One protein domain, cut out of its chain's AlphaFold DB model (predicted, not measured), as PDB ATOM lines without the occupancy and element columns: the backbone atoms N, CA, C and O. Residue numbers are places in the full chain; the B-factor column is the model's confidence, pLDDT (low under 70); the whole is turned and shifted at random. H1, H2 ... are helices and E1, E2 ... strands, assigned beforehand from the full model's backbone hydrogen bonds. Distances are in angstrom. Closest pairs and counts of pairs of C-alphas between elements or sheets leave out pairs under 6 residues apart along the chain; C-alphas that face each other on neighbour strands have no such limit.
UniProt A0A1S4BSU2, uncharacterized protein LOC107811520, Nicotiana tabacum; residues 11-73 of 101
ATOM      1  N   LEU A  11      43.680 -19.061 100.600       72.25
ATOM      2  CA  LEU A  11      45.009 -18.460 100.651       72.25
ATOM      3  C   LEU A  11      45.610 -18.436  99.246       72.25
ATOM      4  O   LEU A  11      45.852 -19.478  98.639       72.25
ATOM      5  N   ILE A  12      45.878 -17.234  98.747       77.69
ATOM      6  CA  ILE A  12      46.541 -17.008  97.464       77.69
ATOM      7  C   ILE A  12      48.002 -16.703  97.747       77.69
ATOM      8  O   ILE A  12      48.318 -15.861  98.586       77.69
ATOM      9  N   THR A  13      48.895 -17.388  97.043       83.38
ATOM     10  CA  THR A  13      50.343 -17.177  97.118       83.38
ATOM     11  C   THR A  13      50.838 -16.678  95.770       83.38
ATOM     12  O   THR A  13      50.666 -17.337  94.748       83.38
ATOM     13  N   SER A  14      51.438 -15.488  95.765       80.56
ATOM     14  CA  SER A  14      52.171 -14.975  94.609       80.56
ATOM     15  C   SER A  14      53.640 -15.337  94.771       80.56
ATOM     16  O   SER A  14      54.246 -15.034  95.803       80.56
ATOM     17  N   LEU A  15      54.199 -15.998  93.763       85.50
ATOM     18  CA  LEU A  15      55.581 -16.461  93.752       85.50
ATOM     19  C   LEU A  15      56.371 -15.702  92.692       85.50
ATOM     20  O   LEU A  15      55.900 -15.499  91.570       85.50
ATOM     21  N   ASP A  16      57.594 -15.325  93.038       82.38
ATOM     22  CA  ASP A  16      58.555 -14.828  92.074       82.38
ATOM     23  C   ASP A  16      58.978 -15.975  91.164       82.38
ATOM     24  O   ASP A  16      59.483 -17.001  91.616       82.38
ATOM     25  N   ARG A  17      58.767 -15.804  89.860       85.50
ATOM     26  CA  ARG A  17      58.998 -16.879  88.890       85.50
ATOM     27  C   ARG A  17      60.475 -17.258  88.779       85.50
ATOM     28  O   ARG A  17      60.775 -18.377  88.378       85.50
ATOM     29  N   SER A  18      61.385 -16.331  89.075       85.44
ATOM     30  CA  SER A  18      62.823 -16.552  88.907       85.44
ATOM     31  C   SER A  18      63.461 -17.263  90.100       85.44
ATOM     32  O   SER A  18      64.306 -18.133  89.914       85.44
ATOM     33  N   THR A  19      63.025 -16.934  91.314       86.62
ATOM     34  CA  THR A  19      63.591 -17.430  92.577       86.62
ATOM     35  C   THR A  19      62.708 -18.470  93.261       86.62
ATOM     36  O   THR A  19      63.173 -19.171  94.155       86.62
ATOM     37  N   GLY A  20      61.429 -18.565  92.885       86.00
ATOM     38  CA  GLY A  20      60.426 -19.364  93.589       86.00
ATOM     39  C   GLY A  20      60.038 -18.798  94.959       86.00
ATOM     40  O   GLY A  20      59.309 -19.451  95.702       86.00
ATOM     41  N   GLN A  21      60.521 -17.603  95.318       84.75
ATOM     42  CA  GLN A  21      60.256 -16.987  96.614       84.75
ATOM     43  C   GLN A  21      58.855 -16.364  96.663       84.75
ATOM     44  O   GLN A  21      58.396 -15.750  95.700       84.75
ATOM     45  N   THR A  22      58.177 -16.471  97.807       84.06
ATOM     46  CA  THR A  22      56.871 -15.833  98.019       84.06
ATOM     47  C   THR A  22      56.984 -14.308  98.022       84.06
ATOM     48  O   THR A  22      57.538 -13.719  98.950       84.06
ATOM     49  N   ILE A  23      56.399 -13.665  97.006       81.56
ATOM     50  CA  ILE A  23      56.280 -12.200  96.873       81.56
ATOM     51  C   ILE A  23      55.193 -11.662  97.812       81.56
ATOM     52  O   ILE A  23      55.267 -10.551  98.338       81.56
ATOM     53  N   GLY A  24      54.148 -12.448  98.030       82.69
ATOM     54  CA  GLY A  24      53.057 -12.032  98.890       82.69
ATOM     55  C   GLY A  24      52.029 -13.126  99.059       82.69
ATOM     56  O   GLY A  24      51.913 -14.037  98.235       82.69
ATOM     57  N   THR A  25      51.282 -13.014 100.145       86.38
ATOM     58  CA  THR A  25      50.103 -13.831 100.391       86.38
ATOM     59  C   THR A  25      48.868 -12.947 100.389       86.38
ATOM     60  O   THR A  25      48.952 -11.734 100.578       86.38
ATOM     61  N   GLY A  26      47.712 -13.540 100.146       88.50
ATOM     62  CA  GLY A  26      46.433 -12.863 100.247       88.50
ATOM     63  C   GLY A  26      45.321 -13.837 100.587       88.50
ATOM     64  O   GLY A  26      45.521 -15.052 100.600       88.50
ATOM     65  N   ARG A  27      44.146 -13.287 100.855       90.31
ATOM     66  CA  ARG A  27      42.911 -14.019 101.104       90.31
ATOM     67  C   ARG A  27      41.820 -13.544 100.166       90.31
ATOM     68  O   ARG A  27      41.663 -12.343  99.955       90.31
ATOM     69  N   GLU A  28      41.053 -14.483  99.644       89.06
ATOM     70  CA  GLU A  28      39.762 -14.186  99.034       89.06
ATOM     71  C   GLU A  28      38.675 -14.161 100.121       89.06
ATOM     72  O   GLU A  28      38.713 -14.944 101.075       89.06
ATOM     73  N   SER A  29      37.769 -13.191 100.034       86.00
ATOM     74  CA  SER A  29      36.606 -13.059 100.908       86.00
ATOM     75  C   SER A  29      35.535 -12.266 100.168       86.00
ATOM     76  O   SER A  29      35.790 -11.139  99.751       86.00
ATOM     77  N   GLU A  30      34.337 -12.835 100.043       90.75
ATOM     78  CA  GLU A  30      33.175 -12.184  99.411       90.75
ATOM     79  C   GLU A  30      33.422 -11.746  97.950       90.75
ATOM     80  O   GLU A  30      32.918 -10.720  97.496       90.75
ATOM     81  N   GLY A  31      34.217 -12.507  97.192       87.00
ATOM     82  CA  GLY A  31      34.593 -12.190  95.812       87.00
ATOM     83  C   GLY A  31      35.684 -11.123  95.690       87.00
ATOM     84  O   GLY A  31      36.043 -10.737  94.576       87.00
ATOM     85  N   LEU A  32      36.220 -10.641  96.816       87.62
ATOM     86  CA  LEU A  32      37.297  -9.660  96.871       87.62
ATOM     87  C   LEU A  32      38.612 -10.312  97.294       87.62
ATOM     88  O   LEU A  32      38.655 -11.172  98.174       87.62
ATOM     89  N   TYR A  33      39.705  -9.846  96.697       85.69
ATOM     90  CA  TYR A  33      41.053 -10.294  97.021       85.69
ATOM     91  C   TYR A  33      41.749  -9.277  97.923       85.69
ATOM     92  O   TYR A  33      41.983  -8.134  97.533       85.69
ATOM     93  N   TYR A  34      42.111  -9.708  99.128       85.12
ATOM     94  CA  TYR A  34      42.845  -8.913 100.104       85.12
ATOM     95  C   TYR A  34      44.275  -9.412 100.181       85.12
ATOM     96  O   TYR A  34      44.516 -10.574 100.494       85.12
ATOM     97  N   LEU A  35      45.232  -8.531  99.939       83.88
ATOM     98  CA  LEU A  35      46.637  -8.867 100.089       83.88
ATOM     99  C   LEU A  35      47.017  -8.764 101.572       83.88
ATOM    100  O   LEU A  35      46.747  -7.750 102.220       83.88
ATOM    101  N   ASN A  36      47.627  -9.811 102.122       80.25
ATOM    102  CA  ASN A  36      48.277  -9.717 103.423       80.25
ATOM    103  C   ASN A  36      49.471  -8.764 103.292       80.25
ATOM    104  O   ASN A  36      50.029  -8.625 102.202       80.25
ATOM    105  N   SER A  37      49.826  -8.091 104.393       72.12
ATOM    106  CA  SER A  37      50.923  -7.114 104.435       72.12
ATOM    107  C   SER A  37      52.101  -7.585 103.588       72.12
ATOM    108  O   SER A  37      52.662  -8.645 103.868       72.12
ATOM    109  N   LEU A  38      52.459  -6.819 102.550       69.25
ATOM    110  CA  LEU A  38      53.635  -7.147 101.754       69.25
ATOM    111  C   LEU A  38      54.852  -7.126 102.666       69.25
ATOM    112  O   LEU A  38      55.034  -6.217 103.481       69.25
ATOM    113  N   ASN A  39      55.697  -8.132 102.498       65.12
ATOM    114  CA  ASN A  39      57.006  -8.129 103.113       65.12
ATOM    115  C   ASN A  39      57.771  -6.913 102.552       65.12
ATOM    116  O   ASN A  39      57.740  -6.691 101.345       65.12
ATOM    117  N   PRO A  40      58.492  -6.124 103.359       59.59
ATOM    118  CA  PRO A  40      59.280  -5.006 102.833       59.59
ATOM    119  C   PRO A  40      60.294  -5.461 101.766       59.59
ATOM    120  O   PRO A  40      60.564  -4.721 100.826       59.59
ATOM    121  N   SER A  41      60.762  -6.713 101.830       59.47
ATOM    122  CA  SER A  41      61.609  -7.345 100.806       59.47
ATOM    123  C   SER A  41      60.941  -7.519  99.434       59.47
ATOM    124  O   SER A  41      61.630  -7.805  98.463       59.47
ATOM    125  N   THR A  42      59.616  -7.383  99.345       58.53
ATOM    126  CA  THR A  42      58.842  -7.525  98.102       58.53
ATOM    127  C   THR A  42      58.401  -6.174  97.545       58.53
ATOM    128  O   THR A  42      57.778  -6.100  96.486       58.53
ATOM    129  N   THR A  43      58.795  -5.085  98.214       59.72
ATOM    130  CA  THR A  43      58.753  -3.748  97.628       59.72
ATOM    131  C   THR A  43      59.817  -3.655  96.539       59.72
ATOM    132  O   THR A  43      60.975  -4.023  96.739       59.72
ATOM    133  N   CYS A  44      59.413  -3.207  95.351       62.34
ATOM    134  CA  CYS A  44      60.341  -2.982  94.253       62.34
ATOM    135  C   CYS A  44      61.297  -1.861  94.668       62.34
ATOM    136  O   CYS A  44      60.907  -0.692  94.714       62.34
ATOM    137  N   LEU A  45      62.539  -2.218  95.002       63.12
ATOM    138  CA  LEU A  45      63.622  -1.251  95.077       63.12
ATOM    139  C   LEU A  45      63.838  -0.747  93.662       63.12
ATOM    140  O   LEU A  45      64.451  -1.411  92.828       63.12
ATOM    141  N   VAL A  46      63.271   0.419  93.385       66.00
ATOM    142  CA  VAL A  46      63.438   1.057  92.098       66.00
ATOM    143  C   VAL A  46      64.850   1.637  92.046       66.00
ATOM    144  O   VAL A  46      65.102   2.762  92.467       66.00
ATOM    145  N   THR A  47      65.790   0.810  91.600       68.31
ATOM    146  CA  THR A  47      67.193   1.171  91.352       68.31
ATOM    147  C   THR A  47      67.405   1.748  89.959       68.31
ATOM    148  O   THR A  47      68.451   2.335  89.687       68.31
ATOM    149  N   ASP A  48      66.421   1.580  89.078       74.94
ATOM    150  CA  ASP A  48      66.460   2.111  87.725       74.94
ATOM    151  C   ASP A  48      66.557   3.647  87.723       74.94
ATOM    152  O   ASP A  48      65.984   4.315  88.594       74.94
ATOM    153  N   PRO A  49      67.216   4.235  86.708       78.88
ATOM    154  CA  PRO A  49      67.268   5.677  86.549       78.88
ATOM    155  C   PRO A  49      65.861   6.291  86.457       78.88
ATOM    156  O   PRO A  49      64.969   5.695  85.838       78.88
ATOM    157  N   PRO A  50      65.671   7.518  86.975       79.25
ATOM    158  CA  PRO A  50      64.411   8.259  86.898       79.25
ATOM    159  C   PRO A  50      63.746   8.257  85.518       79.25
ATOM    160  O   PRO A  50      62.539   8.040  85.411       79.25
ATOM    161  N   ASP A  51      64.538   8.442  84.459       83.25
ATOM    162  CA  ASP A  51      64.056   8.490  83.076       83.25
ATOM    163  C   ASP A  51      63.456   7.161  82.615       83.25
ATOM    164  O   ASP A  51      62.467   7.127  81.878       83.25
ATOM    165  N   LEU A  52      64.033   6.043  83.060       83.56
ATOM    166  CA  LEU A  52      63.559   4.715  82.689       83.56
ATOM    167  C   LEU A  52      62.209   4.426  83.348       83.56
ATOM    168  O   LEU A  52      61.297   3.903  82.706       83.56
ATOM    169  N   ILE A  53      62.065   4.811  84.612       85.50
ATOM    170  CA  ILE A  53      60.836   4.626  85.384       85.50
ATOM    171  C   ILE A  53      59.732   5.546  84.888       85.50
ATOM    172  O   ILE A  53      58.595   5.106  84.727       85.50
ATOM    173  N   HIS A  54      60.076   6.780  84.534       88.06
ATOM    174  CA  HIS A  54      59.176   7.687  83.840       88.06
ATOM    175  C   HIS A  54      58.613   7.064  82.550       88.06
ATOM    176  O   HIS A  54      57.401   7.054  82.351       88.06
ATOM    177  N   ARG A  55      59.458   6.475  81.695       86.06
ATOM    178  CA  ARG A  55      58.999   5.832  80.449       86.06
ATOM    179  C   ARG A  55      58.162   4.577  80.717       86.06
ATOM    180  O   ARG A  55      57.101   4.410  80.124       86.06
ATOM    181  N   ARG A  56      58.597   3.708  81.637       86.75
ATOM    182  CA  ARG A  56      57.912   2.438  81.962       86.75
ATOM    183  C   ARG A  56      56.547   2.629  82.624       86.75
ATOM    184  O   ARG A  56      55.663   1.808  82.417       86.75
ATOM    185  N   LEU A  57      56.370   3.694  83.407       86.31
ATOM    186  CA  LEU A  57      55.118   3.993  84.111       86.31
ATOM    187  C   LEU A  57      54.127   4.835  83.291       86.31
ATOM    188  O   LEU A  57      53.115   5.272  83.834       86.31
ATOM    189  N   GLY A  58      54.401   5.078  82.006       89.06
ATOM    190  CA  GLY A  58      53.501   5.857  81.154       89.06
ATOM    191  C   GLY A  58      53.590   7.359  81.416       89.06
ATOM    192  O   GLY A  58      52.578   8.026  81.603       89.06
ATOM    193  N   HIS A  59      54.812   7.885  81.451       89.81
ATOM    194  CA  HIS A  59      55.104   9.316  81.492       89.81
ATOM    195  C   HIS A  59      54.504  10.114  82.676       89.81
ATOM    196  O   HIS A  59      54.033  11.241  82.490       89.81
ATOM    197  N   PRO A  60      54.545   9.613  83.931       87.75
ATOM    198  CA  PRO A  60      54.110  10.395  85.083       87.75
ATOM    199  C   PRO A  60      54.934  11.682  85.230       87.75
ATOM    200  O   PRO A  60      56.135  11.714  84.946       87.75
ATOM    201  N   SER A  61      54.294  12.744  85.729       85.56
ATOM    202  CA  SER A  61      54.977  14.001  86.036       85.56
ATOM    203  C   SER A  61      56.098  13.795  87.059       85.56
ATOM    204  O   SER A  61      56.008  12.922  87.926       85.56
ATOM    205  N   LEU A  62      57.112  14.666  87.025       84.50
ATOM    206  CA  LEU A  62      58.220  14.654  87.988       84.50
ATOM    207  C   LEU A  62      57.723  14.626  89.443       84.50
ATOM    208  O   LEU A  62      58.174  13.821  90.251       84.50
ATOM    209  N   SER A  63      56.713  15.441  89.755       85.06
ATOM    210  CA  SER A  63      56.087  15.501  91.080       85.06
ATOM    211  C   SER A  63      55.415  14.192  91.509       85.06
ATOM    212  O   SER A  63      55.344  13.892  92.701       85.06
ATOM    213  N   LYS A  64      54.900  13.406  90.559       86.31
ATOM    214  CA  LYS A  64      54.266  12.114  90.836       86.31
ATOM    215  C   LYS A  64      55.318  11.023  91.021       86.31
ATOM    216  O   LYS A  64      55.182  10.222  91.940       86.31
ATOM    217  N   LEU A  65      56.404  11.073  90.249       83.88
ATOM    218  CA  LEU A  65      57.576  10.213  90.438       83.88
ATOM    219  C   LEU A  65      58.249  10.434  91.794       83.88
ATOM    220  O   LEU A  65      58.520   9.464  92.493       83.88
ATOM    221  N   GLN A  66      58.417  11.685  92.226       83.75
ATOM    222  CA  GLN A  66      58.969  12.008  93.549       83.75
ATOM    223  C   GLN A  66      58.157  11.406  94.701       83.75
ATOM    224  O   GLN A  66      58.727  10.934  95.680       83.75
ATOM    225  N   LYS A  67      56.824  11.362  94.580       83.50
ATOM    226  CA  LYS A  67      55.958  10.719  95.584       83.50
ATOM    227  C   LYS A  67      56.068   9.195  95.582       83.50
ATOM    228  O   LYS A  67      55.855   8.579  96.620       83.50
ATOM    229  N   MET A  68      56.366   8.597  94.430       78.94
ATOM    230  CA  MET A  68      56.534   7.147  94.292       78.94
ATOM    231  C   MET A  68      57.931   6.681  94.721       78.94
ATOM    232  O   MET A  68      58.074   5.556  95.184       78.94
ATOM    233  N   MET A  69      58.947   7.539  94.595       76.31
ATOM    234  CA  MET A  69      60.346   7.240  94.929       76.31
ATOM    235  C   MET A  69      60.940   8.296  95.879       76.31
ATOM    236  O   MET A  69      61.888   9.001  95.511       76.31
ATOM    237  N   PRO A  70      60.423   8.399  97.122       68.12
ATOM    238  CA  PRO A  70      60.808   9.448  98.071       68.12
ATOM    239  C   PRO A  70      62.290   9.414  98.477       68.12
ATOM    240  O   PRO A  70      62.813  10.407  98.971       68.12
ATOM    241  N   SER A  71      62.980   8.292  98.258       66.62
ATOM    242  CA  SER A  71      64.385   8.083  98.631       66.62
ATOM    243  C   SER A  71      65.400   8.526  97.569       66.62
ATOM    244  O   SER A  71      66.599   8.443  97.817       66.62
ATOM    245  N   SER A  72      64.958   8.948  96.379       63.00
ATOM    246  CA  SER A  72      65.864   9.257  95.264       63.00
ATOM    247  C   SER A  72      66.176  10.754  95.173       63.00
ATOM    248  O   SER A  72      65.362  11.574  94.754       63.00
ATOM    249  N   SER A  73      67.395  11.119  95.570       57.06
ATOM    250  CA  SER A  73      67.902  12.499  95.614       57.06
ATOM    251  C   SER A  73      68.200  13.108  94.234       57.06
ATOM    252  O   SER A  73      68.499  14.296  94.148       57.06
TER     253      SER A  73
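Overview. This is residues 11 to 73 of the 101 residues of the protein "uncharacterized protein LOC107811520" of Nicotiana tabacum (UniProt A0A1S4BSU2). Two small lobes stand well separated, a three-stranded antiparallel sheet of E1, E2 and E3 at one end and the helices H1 and H2, set crosswise, at the other. The long unnamed stretch of residues 36 to 49 bridges them, and neither helix covers the sheet. The printed part has 63 residues, with three named strands and then two named helices along the chain, and the sheet's order is E1, E2, E3. The class is mixed, helices and strands, with 31 residues, under half, in named elements. The whole is loose, with a radius of gyration of the C-alphas of 15.1 A and spans of 38 by 29 by 19 A.

Along the chain. E2, residues 22 to 29, is the longest strand at 20.7 A. E1, residues 11 to 15, measures 12.8 A and begins at C-alpha 11 (45.009, -18.460, 100.651). E3, residues 32 to 35, measures 9.9 A. H1, residues 50 to 56, measures 10.0 A, and H2, residues 62 to 68, measures 9.9 A and ends at C-alpha 68 (56.534, 7.147, 94.292).

Arrangement. The strands form a meander, each the antiparallel neighbour of the one before. E1 and E2 form a hairpin at 154 degrees, with N 12 and O 26 within hydrogen-bond range at 2.9 A. E2 and E3 form a hairpin at 148 degrees, with N 27 and O 34 at 2.8 A. H1 and H2 are close but not clearly touching; their closest C-alphas, those of His 54 and Leu 65, are 7.2 A apart, and their lines are about perpendicular at 83 degrees. Neither helix is on the sheet. In H1 and H2 every O i to N i+4 pair is within hydrogen-bond range.

Size, cuts and confidence. The two C-alphas farthest apart, those of Glu 30 and Ser 73, are 42.8 A apart. The printed part has no cut. The link from E3 to H1 is long, with 14 residues. The mean pLDDT of the printed part is 79.4, and residues 38 to 47 and 70 to 73 are under 70.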